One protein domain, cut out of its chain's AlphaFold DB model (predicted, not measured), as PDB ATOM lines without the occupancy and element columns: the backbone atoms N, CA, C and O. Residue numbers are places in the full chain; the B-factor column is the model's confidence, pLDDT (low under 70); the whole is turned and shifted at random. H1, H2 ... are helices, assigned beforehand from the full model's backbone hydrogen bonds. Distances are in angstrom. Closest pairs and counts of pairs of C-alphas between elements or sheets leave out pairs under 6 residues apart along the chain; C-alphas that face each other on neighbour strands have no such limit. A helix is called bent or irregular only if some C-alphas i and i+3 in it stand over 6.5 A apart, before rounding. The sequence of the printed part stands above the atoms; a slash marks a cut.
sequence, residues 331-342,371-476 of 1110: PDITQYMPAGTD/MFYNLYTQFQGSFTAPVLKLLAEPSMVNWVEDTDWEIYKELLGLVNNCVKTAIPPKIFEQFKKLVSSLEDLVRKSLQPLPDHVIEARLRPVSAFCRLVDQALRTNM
ATOM      1  N   PRO A 331     252.707 359.510 245.798       84.62
ATOM      2  CA  PRO A 331     253.361 358.521 244.937       84.62
ATOM      3  C   PRO A 331     254.796 358.206 245.383       84.62
ATOM      4  O   PRO A 331     255.533 359.104 245.800       84.62
ATOM      5  N   ASP A 332     255.224 356.946 245.254       83.56
ATOM      6  CA  ASP A 332     256.597 356.556 245.595       83.56
ATOM      7  C   ASP A 332     257.604 357.285 244.695       83.56
ATOM      8  O   ASP A 332     257.640 357.112 243.474       83.56
ATOM      9  N   ILE A 333     258.462 358.086 245.327       87.19
ATOM     10  CA  ILE A 333     259.494 358.867 244.652       87.19
ATOM     11  C   ILE A 333     260.528 357.984 243.936       87.19
ATOM     12  O   ILE A 333     261.180 358.456 243.004       87.19
ATOM     13  N   THR A 334     260.694 356.710 244.331       84.19
ATOM     14  CA  THR A 334     261.801 355.867 243.844       84.19
ATOM     15  C   THR A 334     261.816 355.652 242.330       84.19
ATOM     16  O   THR A 334     262.886 355.442 241.760       84.19
ATOM     17  N   GLN A 335     260.662 355.754 241.667       81.31
ATOM     18  CA  GLN A 335     260.524 355.503 240.230       81.31
ATOM     19  C   GLN A 335     260.934 356.705 239.356       81.31
ATOM     20  O   GLN A 335     261.213 356.531 238.175       81.31
ATOM     21  N   TYR A 336     260.996 357.915 239.928       84.31
ATOM     22  CA  TYR A 336     261.089 359.185 239.187       84.31
ATOM     23  C   TYR A 336     262.473 359.870 239.271       84.31
ATOM     24  O   TYR A 336     262.732 360.874 238.600       84.31
ATOM     25  N   MET A 337     263.376 359.366 240.119       83.56
ATOM     26  CA  MET A 337     264.652 360.028 240.424       83.56
ATOM     27  C   MET A 337     265.699 359.889 239.306       83.56
ATOM     28  O   MET A 337     265.833 358.813 238.722       83.56
ATOM     29  N   PRO A 338     266.573 360.895 239.110       83.56
ATOM     30  CA  PRO A 338     267.775 360.743 238.294       83.56
ATOM     31  C   PRO A 338     268.702 359.629 238.807       83.56
ATOM     32  O   PRO A 338     268.875 359.450 240.020       83.56
ATOM     33  N   ALA A 339     269.376 358.928 237.892       78.44
ATOM     34  CA  ALA A 339     270.364 357.907 238.238       78.44
ATOM     35  C   ALA A 339     271.485 358.476 239.136       78.44
ATOM     36  O   ALA A 339     272.041 359.540 238.871       78.44
ATOM     37  N   GLY A 340     271.821 357.762 240.217       75.38
ATOM     38  CA  GLY A 340     272.816 358.207 241.203       75.38
ATOM     39  C   GLY A 340     272.307 359.213 242.249       75.38
ATOM     40  O   GLY A 340     273.111 359.720 243.035       75.38
ATOM     41  N   THR A 341     270.999 359.494 242.296       84.50
ATOM     42  CA  THR A 341     270.382 360.332 243.341       84.50
ATOM     43  C   THR A 341     270.610 359.772 244.748       84.50
ATOM     44  O   THR A 341     270.602 358.565 244.984       84.50
ATOM     45  N   ASP A 342     270.797 360.666 245.719       83.56
ATOM     46  CA  ASP A 342     270.974 360.308 247.125       83.56
ATOM     47  C   ASP A 342     269.632 359.946 247.787       83.56
ATOM     48  O   ASP A 342     268.788 360.823 247.989       83.56
ATOM     49  N   MET A 371     246.447 380.089 257.487       87.38
ATOM     50  CA  MET A 371     247.480 379.051 257.548       87.38
ATOM     51  C   MET A 371     247.675 378.389 256.180       87.38
ATOM     52  O   MET A 371     248.816 378.230 255.762       87.38
ATOM     53  N   PHE A 372     246.593 378.084 255.459       92.88
ATOM     54  CA  PHE A 372     246.646 377.495 254.113       92.88
ATOM     55  C   PHE A 372     247.536 378.317 253.159       92.88
ATOM     56  O   PHE A 372     248.531 377.806 252.651       92.88
ATOM     57  N   TYR A 373     247.288 379.625 253.015       92.00
ATOM     58  CA  TYR A 373     248.134 380.507 252.193       92.00
ATOM     59  C   TYR A 373     249.575 380.665 252.742       92.00
ATOM     60  O   TYR A 373     250.536 380.788 251.975       92.00
ATOM     61  N   ASN A 374     249.763 380.614 254.066       89.94
ATOM     62  CA  ASN A 374     251.097 380.623 254.680       89.94
ATOM     63  C   ASN A 374     251.906 379.345 254.385       89.94
ATOM     64  O   ASN A 374     253.134 379.399 254.385       89.94
ATOM     65  N   LEU A 375     251.258 378.201 254.144       89.44
ATOM     66  CA  LEU A 375     251.951 376.944 253.852       89.44
ATOM     67  C   LEU A 375     252.605 376.966 252.465       89.44
ATOM     68  O   LEU A 375     253.754 376.542 252.359       89.44
ATOM     69  N   TYR A 376     251.948 377.521 251.439       90.62
ATOM     70  CA  TYR A 376     252.562 377.718 250.115       90.62
ATOM     71  C   TYR A 376     253.773 378.656 250.185       90.62
ATOM     72  O   TYR A 376     254.855 378.312 249.721       90.62
ATOM     73  N   THR A 377     253.635 379.818 250.834       88.44
ATOM     74  CA  THR A 377     254.738 380.799 250.937       88.44
ATOM     75  C   THR A 377     255.926 380.310 251.770       88.44
ATOM     76  O   THR A 377     257.039 380.798 251.587       88.44
ATOM     77  N   GLN A 378     255.728 379.334 252.661       85.50
ATOM     78  CA  GLN A 378     256.802 378.722 253.454       85.50
ATOM     79  C   GLN A 378     257.362 377.426 252.845       85.50
ATOM     80  O   GLN A 378     258.365 376.923 253.351       85.50
ATOM     81  N   PHE A 379     256.760 376.896 251.773       85.12
ATOM     82  CA  PHE A 379     257.098 375.593 251.194       85.12
ATOM     83  C   PHE A 379     258.579 375.488 250.806       85.12
ATOM     84  O   PHE A 379     259.294 374.640 251.340       85.12
ATOM     85  N   GLN A 380     259.077 376.406 249.965       81.25
ATOM     86  CA  GLN A 380     260.483 376.420 249.540       81.25
ATOM     87  C   GLN A 380     261.463 376.509 250.725       81.25
ATOM     88  O   GLN A 380     262.497 375.845 250.731       81.25
ATOM     89  N   GLY A 381     261.114 377.286 251.757       79.44
ATOM     90  CA  GLY A 381     261.934 377.492 252.954       79.44
ATOM     91  C   GLY A 381     262.050 376.276 253.884       79.44
ATOM     92  O   GLY A 381     262.798 376.339 254.859       79.44
ATOM     93  N   SER A 382     261.330 375.184 253.608       78.38
ATOM     94  CA  SER A 382     261.452 373.920 254.347       78.38
ATOM     95  C   SER A 382     262.603 373.030 253.855       78.38
ATOM     96  O   SER A 382     263.113 372.207 254.621       78.38
ATOM     97  N   PHE A 383     263.051 373.205 252.607       84.38
ATOM     98  CA  PHE A 383     264.014 372.312 251.963       84.38
ATOM     99  C   PHE A 383     265.477 372.693 252.222       84.38
ATOM    100  O   PHE A 383     265.843 373.858 252.377       84.38
ATOM    101  N   THR A 384     266.359 371.690 252.202       84.44
ATOM    102  CA  THR A 384     267.808 371.911 252.092       84.44
ATOM    103  C   THR A 384     268.200 372.125 250.630       84.44
ATOM    104  O   THR A 384     267.537 371.616 249.731       84.44
ATOM    105  N   ALA A 385     269.312 372.816 250.363       85.75
ATOM    106  CA  ALA A 385     269.762 373.067 248.988       85.75
ATOM    107  C   ALA A 385     269.914 371.797 248.104       85.75
ATOM    108  O   ALA A 385     269.528 371.864 246.938       85.75
ATOM    109  N   PRO A 386     270.391 370.630 248.599       86.00
ATOM    110  CA  PRO A 386     270.395 369.392 247.810       86.00
ATOM    111  C   PRO A 386     268.993 368.860 247.482       86.00
ATOM    112  O   PRO A 386     268.777 368.352 246.386       86.00
ATOM    113  N   VAL A 387     268.040 368.995 248.409       88.75
ATOM    114  CA  VAL A 387     266.643 368.567 248.224       88.75
ATOM    115  C   VAL A 387     265.900 369.516 247.279       88.75
ATOM    116  O   VAL A 387     265.188 369.060 246.392       88.75
ATOM    117  N   LEU A 388     266.133 370.827 247.400       89.19
ATOM    118  CA  LEU A 388     265.603 371.833 246.480       89.19
ATOM    119  C   LEU A 388     266.177 371.665 245.062       89.19
ATOM    120  O   LEU A 388     265.446 371.855 244.097       89.19
ATOM    121  N   LYS A 389     267.451 371.255 244.921       89.50
ATOM    122  CA  LYS A 389     268.008 370.891 243.608       89.50
ATOM    123  C   LYS A 389     267.327 369.654 243.030       89.50
ATOM    124  O   LYS A 389     267.002 369.681 241.855       89.50
ATOM    125  N   LEU A 390     267.085 368.607 243.828       91.31
ATOM    126  CA  LEU A 390     266.362 367.419 243.356       91.31
ATOM    127  C   LEU A 390     264.952 367.785 242.866       91.31
ATOM    128  O   LEU A 390     264.589 367.402 241.763       91.31
ATOM    129  N   LEU A 391     264.210 368.598 243.628       90.81
ATOM    130  CA  LEU A 391     262.897 369.126 243.226       90.81
ATOM    131  C   LEU A 391     262.941 369.944 241.915       90.81
ATOM    132  O   LEU A 391     261.926 370.063 241.240       90.81
ATOM    133  N   ALA A 392     264.101 370.501 241.555       91.44
ATOM    134  CA  ALA A 392     264.305 371.274 240.333       91.44
ATOM    135  C   ALA A 392     264.712 370.436 239.100       91.44
ATOM    136  O   ALA A 392     264.729 370.980 237.995       91.44
ATOM    137  N   GLU A 393     265.040 369.146 239.243       90.19
ATOM    138  CA  GLU A 393     265.451 368.301 238.108       90.19
ATOM    139  C   GLU A 393     264.248 367.916 237.216       90.19
ATOM    140  O   GLU A 393     263.208 367.518 237.747       90.19
ATOM    141  N   PRO A 394     264.366 367.951 235.871       89.38
ATOM    142  CA  PRO A 394     263.241 367.681 234.967       89.38
ATOM    143  C   PRO A 394     262.563 366.309 235.123       89.38
ATOM    144  O   PRO A 394     261.368 366.205 234.871       89.38
ATOM    145  N   SER A 395     263.262 365.257 235.570       89.19
ATOM    146  CA  SER A 395     262.625 363.938 235.768       89.19
ATOM    147  C   SER A 395     261.606 363.929 236.915       89.19
ATOM    148  O   SER A 395     260.718 363.079 236.941       89.19
ATOM    149  N   MET A 396     261.700 364.892 237.840       90.25
ATOM    150  CA  MET A 396     260.772 365.023 238.962       90.25
ATOM    151  C   MET A 396     259.454 365.715 238.579       90.25
ATOM    152  O   MET A 396     258.540 365.707 239.397       90.25
ATOM    153  N   VAL A 397     259.327 366.278 237.366       90.81
ATOM    154  CA  VAL A 397     258.121 366.992 236.889       90.81
ATOM    155  C   VAL A 397     256.857 366.165 237.104       90.81
ATOM    156  O   VAL A 397     255.947 366.620 237.793       90.81
ATOM    157  N   ASN A 398     256.830 364.929 236.599       90.06
ATOM    158  CA  ASN A 398     255.654 364.072 236.725       90.06
ATOM    159  C   ASN A 398     255.362 363.709 238.187       90.06
ATOM    160  O   ASN A 398     254.206 363.716 238.576       90.06
ATOM    161  N   TRP A 399     256.383 363.467 239.019       93.19
ATOM    162  CA  TRP A 399     256.180 363.177 240.446       93.19
ATOM    163  C   TRP A 399     255.588 364.371 241.203       93.19
ATOM    164  O   TRP A 399     254.731 364.195 242.067       93.19
ATOM    165  N   VAL A 400     256.040 365.588 240.883       92.62
ATOM    166  CA  VAL A 400     255.531 366.836 241.466       92.62
ATOM    167  C   VAL A 400     254.092 367.092 241.025       92.62
ATOM    168  O   VAL A 400     253.259 367.392 241.878       92.62
ATOM    169  N   GLU A 401     253.795 366.936 239.730       92.25
ATOM    170  CA  GLU A 401     252.433 367.059 239.205       92.25
ATOM    171  C   GLU A 401     251.522 365.995 239.847       92.25
ATOM    172  O   GLU A 401     250.555 366.357 240.516       92.25
ATOM    173  N   ASP A 402     251.861 364.703 239.743       89.88
ATOM    174  CA  ASP A 402     251.097 363.573 240.300       89.88
ATOM    175  C   ASP A 402     250.843 363.726 241.812       89.88
ATOM    176  O   ASP A 402     249.727 363.501 242.280       89.88
ATOM    177  N   THR A 403     251.847 364.165 242.584       91.12
ATOM    178  CA  THR A 403     251.688 364.402 244.029       91.12
ATOM    179  C   THR A 403     250.708 365.537 244.318       91.12
ATOM    180  O   THR A 403     249.879 365.407 245.218       91.12
ATOM    181  N   ASP A 404     250.772 366.644 243.574       93.06
ATOM    182  CA  ASP A 404     249.823 367.745 243.740       93.06
ATOM    183  C   ASP A 404     248.397 367.329 243.340       93.06
ATOM    184  O   ASP A 404     247.454 367.697 244.042       93.06
ATOM    185  N   TRP A 405     248.210 366.510 242.296       91.44
ATOM    186  CA  TRP A 405     246.885 365.970 241.951       91.44
ATOM    187  C   TRP A 405     246.250 365.203 243.119       91.44
ATOM    188  O   TRP A 405     245.087 365.459 243.425       91.44
ATOM    189  N   GLU A 406     246.987 364.346 243.832       89.44
ATOM    190  CA  GLU A 406     246.449 363.659 245.019       89.44
ATOM    191  C   GLU A 406     246.094 364.624 246.169       89.44
ATOM    192  O   GLU A 406     245.094 364.415 246.859       89.44
ATOM    193  N   ILE A 407     246.826 365.735 246.339       91.69
ATOM    194  CA  ILE A 407     246.448 366.793 247.296       91.69
ATOM    195  C   ILE A 407     245.101 367.406 246.905       91.69
ATOM    196  O   ILE A 407     244.202 367.509 247.741       91.69
ATOM    197  N   TYR A 408     244.940 367.826 245.649       94.00
ATOM    198  CA  TYR A 408     243.721 368.515 245.232       94.00
ATOM    199  C   TYR A 408     242.514 367.581 245.092       94.00
ATOM    200  O   TYR A 408     241.396 368.045 245.296       94.00
ATOM    201  N   LYS A 409     242.704 366.277 244.840       90.94
ATOM    202  CA  LYS A 409     241.627 365.265 244.893       90.94
ATOM    203  C   LYS A 409     241.021 365.176 246.297       90.94
ATOM    204  O   LYS A 409     239.804 365.262 246.451       90.94
ATOM    205  N   GLU A 410     241.866 365.107 247.324       89.81
ATOM    206  CA  GLU A 410     241.448 365.104 248.733       89.81
ATOM    207  C   GLU A 410     240.777 366.427 249.149       89.81
ATOM    208  O   GLU A 410     239.737 366.422 249.814       89.81
ATOM    209  N   LEU A 411     241.311 367.574 248.709       92.56
ATOM    210  CA  LEU A 411     240.675 368.880 248.932       92.56
ATOM    211  C   LEU A 411     239.314 368.994 248.219       92.56
ATOM    212  O   LEU A 411     238.375 369.554 248.786       92.56
ATOM    213  N   LEU A 412     239.176 368.441 247.010       91.69
ATOM    214  CA  LEU A 412     237.926 368.431 246.246       91.69
ATOM    215  C   LEU A 412     236.846 367.575 246.928       91.69
ATOM    216  O   LEU A 412     235.679 367.962 246.927       91.69
ATOM    217  N   GLY A 413     237.220 366.469 247.580       88.56
ATOM    218  CA  GLY A 413     236.294 365.673 248.394       88.56
ATOM    219  C   GLY A 413     235.663 366.477 249.542       88.56
ATOM    220  O   GLY A 413     234.459 366.381 249.784       88.56
ATOM    221  N   LEU A 414     236.437 367.355 250.194       88.31
ATOM    222  CA  LEU A 414     235.917 368.282 251.212       88.31
ATOM    223  C   LEU A 414     234.975 369.349 250.621       88.31
ATOM    224  O   LEU A 414     234.038 369.779 251.295       88.31
ATOM    225  N   VAL A 415     235.196 369.761 249.368       90.62
ATOM    226  CA  VAL A 415     234.321 370.700 248.645       90.62
ATOM    227  C   VAL A 415     233.020 370.018 248.213       90.62
ATOM    228  O   VAL A 415     231.953 370.601 248.384       90.62
ATOM    229  N   ASN A 416     233.066 368.768 247.746       88.50
ATOM    230  CA  ASN A 416     231.882 368.000 247.345       88.50
ATOM    231  C   ASN A 416     230.854 367.864 248.480       88.50
ATOM    232  O   ASN A 416     229.661 368.065 248.260       88.50
ATOM    233  N   ASN A 417     231.325 367.631 249.710       82.75
ATOM    234  CA  ASN A 417     230.476 367.601 250.906       82.75
ATOM    235  C   ASN A 417     229.756 368.938 251.166       82.75
ATOM    236  O   ASN A 417     228.691 368.953 251.777       82.75
ATOM    237  N   CYS A 418     230.313 370.061 250.700       80.94
ATOM    238  CA  CYS A 418     229.680 371.372 250.802       80.94
ATOM    239  C   CYS A 418     228.587 371.579 249.736       80.94
ATOM    240  O   CYS A 418     227.569 372.193 250.048       80.94
ATOM    241  N   VAL A 419     228.762 371.064 248.506       82.88
ATOM    242  CA  VAL A 419     227.881 371.350 247.347       82.88
ATOM    243  C   VAL A 419     226.420 370.985 247.600       82.88
ATOM    244  O   VAL A 419     225.542 371.770 247.253       82.88
ATOM    245  N   LYS A 420     226.153 369.843 248.248       72.69
ATOM    246  CA  LYS A 420     224.788 369.378 248.565       72.69
ATOM    247  C   LYS A 420     224.175 370.052 249.812       72.69
ATOM    248  O   LYS A 420     223.156 369.597 250.311       72.69
ATOM    249  N   THR A 421     224.798 371.099 250.369       80.69
ATOM    250  CA  THR A 421     224.392 371.713 251.652       80.69
ATOM    251  C   THR A 421     224.415 373.246 251.618       80.69
ATOM    252  O   THR A 421     224.990 373.863 250.723       80.69
ATOM    253  N   ALA A 422     223.799 373.905 252.604       78.12
ATOM    254  CA  ALA A 422     223.838 375.363 252.727       78.12
ATOM    255  C   ALA A 422     225.234 375.866 253.141       78.12
ATOM    256  O   ALA A 422     225.577 375.868 254.325       78.12
ATOM    257  N   ILE A 423     226.040 376.324 252.172       84.06
ATOM    258  CA  ILE A 423     227.374 376.881 252.431       84.06
ATOM    259  C   ILE A 423     227.230 378.232 253.157       84.06
ATOM    260  O   ILE A 423     226.669 379.174 252.593       84.06
ATOM    261  N   PRO A 424     227.765 378.395 254.384       86.31
ATOM    262  CA  PRO A 424     227.708 379.674 255.085       86.31
ATOM    263  C   PRO A 424     228.417 380.778 254.281       86.31
ATOM    264  O   PRO A 424     229.525 380.545 253.787       86.31
ATOM    265  N   PRO A 425     227.888 382.015 254.209       85.62
ATOM    266  CA  PRO A 425     228.429 383.058 253.325       85.62
ATOM    267  C   PRO A 425     229.895 383.420 253.627       85.62
ATOM    268  O   PRO A 425     230.658 383.762 252.729       85.62
ATOM    269  N   LYS A 426     230.339 383.262 254.884       88.00
ATOM    270  CA  LYS A 426     231.750 383.435 255.282       88.00
ATOM    271  C   LYS A 426     232.701 382.388 254.688       88.00
ATOM    272  O   LYS A 426     233.897 382.657 254.619       88.00
ATOM    273  N   ILE A 427     232.200 381.204 254.337       88.44
ATOM    274  CA  ILE A 427     232.951 380.114 253.697       88.44
ATOM    275  C   ILE A 427     232.860 380.263 252.174       88.44
ATOM    276  O   ILE A 427     233.879 380.185 251.497       88.44
ATOM    277  N   PHE A 428     231.681 380.613 251.653       89.75
ATOM    278  CA  PHE A 428     231.462 380.930 250.237       89.75
ATOM    279  C   PHE A 428     232.436 382.010 249.721       89.75
ATOM    280  O   PHE A 428     233.147 381.808 248.737       89.75
ATOM    281  N   GLU A 429     232.579 383.120 250.454       91.06
ATOM    282  CA  GLU A 429     233.540 384.184 250.118       91.06
ATOM    283  C   GLU A 429     235.015 383.775 250.334       91.06
ATOM    284  O   GLU A 429     235.913 384.322 249.692       91.06
ATOM    285  N   GLN A 430     235.300 382.778 251.184       92.75
ATOM    286  CA  GLN A 430     236.646 382.197 251.285       92.75
ATOM    287  C   GLN A 430     236.983 381.326 250.071       92.75
ATOM    288  O   GLN A 430     238.108 381.417 249.580       92.75
ATOM    289  N   PHE A 431     236.027 380.552 249.550       94.12
ATOM    290  CA  PHE A 431     236.201 379.787 248.314       94.12
ATOM    291  C   PHE A 431     236.331 380.700 247.085       94.12
ATOM    292  O   PHE A 431     237.266 380.522 246.311       94.12
ATOM    293  N   LYS A 432     235.522 381.761 246.944       93.75
ATOM    294  CA  LYS A 432     235.746 382.771 245.884       93.75
ATOM    295  C   LYS A 432     237.140 383.393 245.950       93.75
ATOM    296  O   LYS A 432     237.800 383.571 244.924       93.75
ATOM    297  N   LYS A 433     237.617 383.715 247.158       94.56
ATOM    298  CA  LYS A 433     238.975 384.233 247.359       94.56
ATOM    299  C   LYS A 433     240.055 383.199 247.020       94.56
ATOM    300  O   LYS A 433     241.110 383.583 246.525       94.56
ATOM    301  N   LEU A 434     239.806 381.917 247.275       95.56
ATOM    302  CA  LEU A 434     240.702 380.821 246.907       95.56
ATOM    303  C   LEU A 434     240.879 380.757 245.386       95.56
ATOM    304  O   LEU A 434     242.001 380.912 244.913       95.56
ATOM    305  N   VAL A 435     239.775 380.629 244.641       94.56
ATOM    306  CA  VAL A 435     239.759 380.586 243.166       94.56
ATOM    307  C   VAL A 435     240.520 381.780 242.579       94.56
ATOM    308  O   VAL A 435     241.416 381.610 241.760       94.56
ATOM    309  N   SER A 436     240.230 382.988 243.066       93.88
ATOM    310  CA  SER A 436     240.817 384.237 242.558       93.88
ATOM    311  C   SER A 436     242.231 384.571 243.066       93.88
ATOM    312  O   SER A 436     242.754 385.628 242.713       93.88
ATOM    313  N   SER A 437     242.873 383.730 243.892       94.06
ATOM    314  CA  SER A 437     244.231 384.026 244.394       94.06
ATOM    315  C   SER A 437     245.191 382.843 244.551       94.06
ATOM    316  O   SER A 437     246.383 383.082 244.751       94.06
ATOM    317  N   LEU A 438     244.739 381.589 244.442       94.88
ATOM    318  CA  LEU A 438     245.599 380.426 244.684       94.88
ATOM    319  C   LEU A 438     246.656 380.227 243.589       94.88
ATOM    320  O   LEU A 438     247.834 380.128 243.925       94.88
ATOM    321  N   GLU A 439     246.279 380.237 242.306       93.50
ATOM    322  CA  GLU A 439     247.241 380.160 241.188       93.50
ATOM    323  C   GLU A 439     248.317 381.241 241.295       93.50
ATOM    324  O   GLU A 439     249.514 380.996 241.159       93.50
ATOM    325  N   ASP A 440     247.864 382.461 241.564       93.00
ATOM    326  CA  ASP A 440     248.686 383.654 241.589       93.00
ATOM    327  C   ASP A 440     249.650 383.631 242.791       93.00
ATOM    328  O   ASP A 440     250.804 384.050 242.684       93.00
ATOM    329  N   LEU A 441     249.225 383.043 243.918       93.44
ATOM    330  CA  LEU A 441     250.082 382.751 245.067       93.44
ATOM    331  C   LEU A 441     251.098 381.638 244.779       93.44
ATOM    332  O   LEU A 441     252.249 381.761 245.195       93.44
ATOM    333  N   VAL A 442     250.696 380.561 244.099       92.88
ATOM    334  CA  VAL A 442     251.582 379.447 243.714       92.88
ATOM    335  C   VAL A 442     252.665 379.952 242.759       92.88
ATOM    336  O   VAL A 442     253.851 379.810 243.048       92.88
ATOM    337  N   ARG A 443     252.281 380.669 241.698       92.62
ATOM    338  CA  ARG A 443     253.198 381.306 240.740       92.62
ATOM    339  C   ARG A 443     254.204 382.234 241.441       92.62
ATOM    340  O   ARG A 443     255.403 382.152 241.189       92.62
ATOM    341  N   LYS A 444     253.742 383.066 242.385       92.00
ATOM    342  CA  LYS A 444     254.600 383.991 243.159       92.00
ATOM    343  C   LYS A 444     255.474 383.294 244.209       92.00
ATOM    344  O   LYS A 444     256.572 383.772 244.478       92.00
ATOM    345  N   SER A 445     255.021 382.188 244.803       89.00
ATOM    346  CA  SER A 445     255.796 381.434 245.803       89.00
ATOM    347  C   SER A 445     256.843 380.504 245.185       89.00
ATOM    348  O   SER A 445     257.807 380.151 245.864       89.00
ATOM    349  N   LEU A 446     256.680 380.139 243.908       87.56
ATOM    350  CA  LEU A 446     257.574 379.228 243.193       87.56
ATOM    351  C   LEU A 446     258.548 379.910 242.219       87.56
ATOM    352  O   LEU A 446     259.479 379.244 241.784       87.56
ATOM    353  N   GLN A 447     258.413 381.217 241.953       86.81
ATOM    354  CA  GLN A 447     259.254 382.002 241.026       86.81
ATOM    355  C   GLN A 447     260.790 381.753 241.085       86.81
ATOM    356  O   GLN A 447     261.440 381.904 240.054       86.81
ATOM    357  N   PRO A 448     261.421 381.382 242.224       88.12
ATOM    358  CA  PRO A 448     262.843 381.000 242.255       88.12
ATOM    359  C   PRO A 448     263.209 379.626 241.651       88.12
ATOM    360  O   PRO A 448     264.389 379.274 241.662       88.12
ATOM    361  N   LEU A 449     262.238 378.821 241.203       88.75
ATOM    362  CA  LEU A 449     262.432 377.495 240.594       88.75
ATOM    363  C   LEU A 449     262.285 377.544 239.060       88.75
ATOM    364  O   LEU A 449     261.739 378.513 238.539       88.75
ATOM    365  N   PRO A 450     262.750 376.512 238.326       92.25
ATOM    366  CA  PRO A 450     262.544 376.416 236.882       92.25
ATOM    367  C   PRO A 450     261.064 376.334 236.497       92.25
ATOM    368  O   PRO A 450     260.277 375.687 237.194       92.25
ATOM    369  N   ASP A 451     260.718 376.897 235.337       89.06
ATOM    370  CA  ASP A 451     259.340 376.976 234.833       89.06
ATOM    371  C   ASP A 451     258.651 375.602 234.761       89.06
ATOM    372  O   ASP A 451     257.484 375.482 235.123       89.06
ATOM    373  N   HIS A 452     259.381 374.528 234.420       89.88
ATOM    374  CA  HIS A 452     258.832 373.165 234.383       89.88
ATOM    375  C   HIS A 452     258.311 372.664 235.739       89.88
ATOM    376  O   HIS A 452     257.393 371.851 235.769       89.88
ATOM    377  N   VAL A 453     258.844 373.157 236.864       90.56
ATOM    378  CA  VAL A 453     258.331 372.846 238.215       90.56
ATOM    379  C   VAL A 453     257.150 373.747 238.579       90.56
ATOM    380  O   VAL A 453     256.271 373.340 239.339       90.56
ATOM    381  N   ILE A 454     257.119 374.973 238.052       91.56
ATOM    382  CA  ILE A 454     256.016 375.916 238.265       91.56
ATOM    383  C   ILE A 454     254.767 375.401 237.537       91.56
ATOM    384  O   ILE A 454     253.725 375.239 238.169       91.56
ATOM    385  N   GLU A 455     254.883 375.045 236.256       90.38
ATOM    386  CA  GLU A 455     253.778 374.511 235.448       90.38
ATOM    387  C   GLU A 455     253.268 373.151 235.957       90.38
ATOM    388  O   GLU A 455     252.055 372.949 236.046       90.38
ATOM    389  N   ALA A 456     254.166 372.261 236.403       90.94
ATOM    390  CA  ALA A 456     253.801 370.986 237.034       90.94
ATOM    391  C   ALA A 456     252.859 371.153 238.241       90.94
ATOM    392  O   ALA A 456     252.014 370.297 238.488       90.94
ATOM    393  N   ARG A 457     252.984 372.261 238.988       92.50
ATOM    394  CA  ARG A 457     252.100 372.579 240.122       92.50
ATOM    395  C   ARG A 457     250.904 373.440 239.723       92.50
ATOM    396  O   ARG A 457     249.826 373.264 240.282       92.50
ATOM    397  N   LEU A 458     251.054 374.346 238.753       92.25
ATOM    398  CA  LEU A 458     249.947 375.182 238.278       92.25
ATOM    399  C   LEU A 458     248.845 374.368 237.590       92.25
ATOM    400  O   LEU A 458     247.678 374.635 237.857       92.25
ATOM    401  N   ARG A 459     249.175 373.344 236.791       89.31
ATOM    402  CA  ARG A 459     248.184 372.464 236.132       89.31
ATOM    403  C   ARG A 459     247.137 371.884 237.112       89.31
ATOM    404  O   ARG A 459     245.949 372.159 236.915       89.31
ATOM    405  N   PRO A 460     247.520 371.144 238.177       92.00
ATOM    406  CA  PRO A 460     246.578 370.686 239.199       92.00
ATOM    407  C   PRO A 460     245.824 371.831 239.895       92.00
ATOM    408  O   PRO A 460     244.615 371.721 240.110       92.00
ATOM    409  N   VAL A 461     246.504 372.941 240.214       94.12
ATOM    410  CA  VAL A 461     245.895 374.104 240.889       94.12
ATOM    411  C   VAL A 461     244.793 374.738 240.041       94.12
ATOM    412  O   VAL A 461     243.709 374.985 240.562       94.12
ATOM    413  N   SER A 462     245.030 374.983 238.751       91.62
ATOM    414  CA  SER A 462     244.051 375.592 237.842       91.62
ATOM    415  C   SER A 462     242.831 374.698 237.634       91.62
ATOM    416  O   SER A 462     241.698 375.175 237.704       91.62
ATOM    417  N   ALA A 463     243.036 373.390 237.449       90.50
ATOM    418  CA  ALA A 463     241.936 372.433 237.349       90.50
ATOM    419  C   ALA A 463     241.099 372.390 238.646       90.50
ATOM    420  O   ALA A 463     239.869 372.424 238.587       90.50
ATOM    421  N   PHE A 464     241.750 372.407 239.814       94.75
ATOM    422  CA  PHE A 464     241.080 372.484 241.114       94.75
ATOM    423  C   PHE A 464     240.325 373.808 241.317       94.75
ATOM    424  O   PHE A 464     239.169 373.787 241.729       94.75
ATOM    425  N   CYS A 465     240.925 374.957 240.994       94.62
ATOM    426  CA  CYS A 465     240.274 376.266 241.105       94.62
ATOM    427  C   CYS A 465     239.015 376.358 240.230       94.62
ATOM    428  O   CYS A 465     237.979 376.805 240.719       94.62
ATOM    429  N   ARG A 466     239.073 375.885 238.976       91.50
ATOM    430  CA  ARG A 466     237.900 375.829 238.083       91.50
ATOM    431  C   ARG A 466     236.787 374.940 238.650       91.50
ATOM    432  O   ARG A 466     235.624 375.325 238.609       91.50
ATOM    433  N   LEU A 467     237.134 373.802 239.255       93.06
ATOM    434  CA  LEU A 467     236.166 372.926 239.922       93.06
ATOM    435  C   LEU A 467     235.575 373.530 241.201       93.06
ATOM    436  O   LEU A 467     234.385 373.363 241.445       93.06
ATOM    437  N   VAL A 468     236.356 374.249 242.013       94.31
ATOM    438  CA  VAL A 468     235.815 374.972 243.179       94.31
ATOM    439  C   VAL A 468     234.834 376.054 242.724       94.31
ATOM    440  O   VAL A 468     233.779 376.206 243.328       94.31
ATOM    441  N   ASP A 469     235.132 376.766 241.642       93.12
ATOM    442  CA  ASP A 469     234.222 377.748 241.047       93.12
ATOM    443  C   ASP A 469     232.926 377.094 240.518       93.12
ATOM    444  O   ASP A 469     231.822 377.577 240.787       93.12
ATOM    445  N   GLN A 470     233.039 375.926 239.872       92.25
ATOM    446  CA  GLN A 470     231.892 375.122 239.440       92.25
ATOM    447  C   GLN A 470     231.051 374.613 240.623       92.25
ATOM    448  O   GLN A 470     229.828 374.703 240.591       92.25
ATOM    449  N   ALA A 471     231.686 374.174 241.711       92.56
ATOM    450  CA  ALA A 471     231.013 373.783 242.948       92.56
ATOM    451  C   ALA A 471     230.197 374.937 243.563       92.56
ATOM    452  O   ALA A 471     229.106 374.711 244.092       92.56
ATOM    453  N   LEU A 472     230.694 376.180 243.481       93.06
ATOM    454  CA  LEU A 472     229.971 377.369 243.949       93.06
ATOM    455  C   LEU A 472     228.760 377.692 243.058       93.06
ATOM    456  O   LEU A 472     227.697 378.000 243.602       93.06
ATOM    457  N   ARG A 473     228.885 377.573 241.725       91.69
ATOM    458  CA  ARG A 473     227.743 377.666 240.789       91.69
ATOM    459  C   ARG A 473     226.668 376.634 241.118       91.69
ATOM    460  O   ARG A 473     225.530 377.010 241.395       91.69
ATOM    461  N   THR A 474     227.046 375.357 241.168       93.62
ATOM    462  CA  THR A 474     226.137 374.241 241.462       93.62
ATOM    463  C   THR A 474     225.457 374.399 242.824       93.62
ATOM    464  O   THR A 474     224.280 374.077 242.958       93.62
ATOM    465  N   ASN A 475     226.144 374.947 243.836       92.62
ATOM    466  CA  ASN A 475     225.530 375.232 245.135       92.62
ATOM    467  C   ASN A 475     224.492 376.369 245.069       92.62
ATOM    468  O   ASN A 475     223.435 376.264 245.684       92.62
ATOM    469  N   MET A 476     224.745 377.436 244.302       90.88
ATOM    470  CA  MET A 476     223.763 378.513 244.115       90.88
ATOM    471  C   MET A 476     222.499 378.032 243.388       90.88
ATOM    472  O   MET A 476     221.392 378.361 243.815       90.88
TER     473      MET A 476
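What this domain is: This is residues 331 to 342 and 371 to 476 of the 1110 residues of an uncharacterized protein of Dactylellina haptotyla (strain CBS 200.50) (UniProt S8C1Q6). Two long helices, H3 and H6, lie side by side and run the same way, and H5 and H4 pack one after the other along H6, running back the opposite way. H1 packs on H5, short H2 lies across the end where H3 and H6 begin, and residues 331 to 342 form a separate stretch with no named element. The printed part has 118 residues, with six named helices in the order H1 to H6 and no named strand; its class is all helix. It is only just compact, close to loose, with a radius of gyration of the C-alphas of 16.1 A, and its outline is a rod spanning 53 by 25 by 20 A.

Where its parts are: H3, residues 394 to 419, measures 37.6 A from C-alpha 394 at (263.241, 367.681, 234.967) to C-alpha 419 and has a kink of 26 degrees near residue 413. H6, residues 451 to 476, measures 36.8 A, ends with C-alpha 476 at (223.763, 378.513, 244.115), and has a kink of 27 degrees near residue 458. H4 is residues 425 to 435, 15.4 A; H5 is residues 438 to 446, 12.1 A. H1, residues 371 to 382, measures 15.2 A and begins with C-alpha 371 at (247.480, 379.051, 257.548). H2 is residues 385 to 392, 10.4 A. H1 and H3 are irregular: C-alphas 377 and 380 are 7.4 A apart, and C-alphas 395 and 398 are 7.0 A apart.

How they stand to each other: H6 is the hub, touching H3, H4 and H5. H3 and H6 touch at a shallow tilt of 12 degrees, the same way; their closest C-alphas, of Glu 401 and Ala 456, are 4.7 A apart. H5 and H6 form a hairpin at a shallow tilt of 17 degrees, opposite ways; H6 touches H5 with residues 454 to 465 alone, and the closest C-alphas, of Leu 446 and Ile 454, are 6.1 A apart. With residues 465 to 472 alone H6 touches H4, at a shallow tilt of 31 degrees, opposite ways; the closest C-alphas, of Val 435 and Cys 465, are 4.8 A apart. H4 and H5 meet only through their link. H1 and H5 touch at a shallow tilt of 19 degrees, the same way, with the C-alphas of Thr 377 and Ser 445 closest at 5.3 A. H2 is close to H6 but not clearly touching; their closest C-alphas, of Ala 392 and Val 453, are 6.5 A apart. H1 and H6 are apart, as are H3 and H5. Every O i to N i+4 pair is within hydrogen-bond range in H2 and H5; the counts are 5 of 8 in H1, 19 of 22 in H3, 6 of 7 in H4 and 21 of 22 in H6.

The domain as a whole: The two C-alphas farthest apart, of Gly 340 and Met 476, are 53.2 A from each other. Residues 343 to 370 are not printed, and C-alphas 342 and 371 are 31.8 A apart across the cut. The links from H1 through H6 are tight. The mean pLDDT of the printed part is 89.1, and no printed residue is under 70.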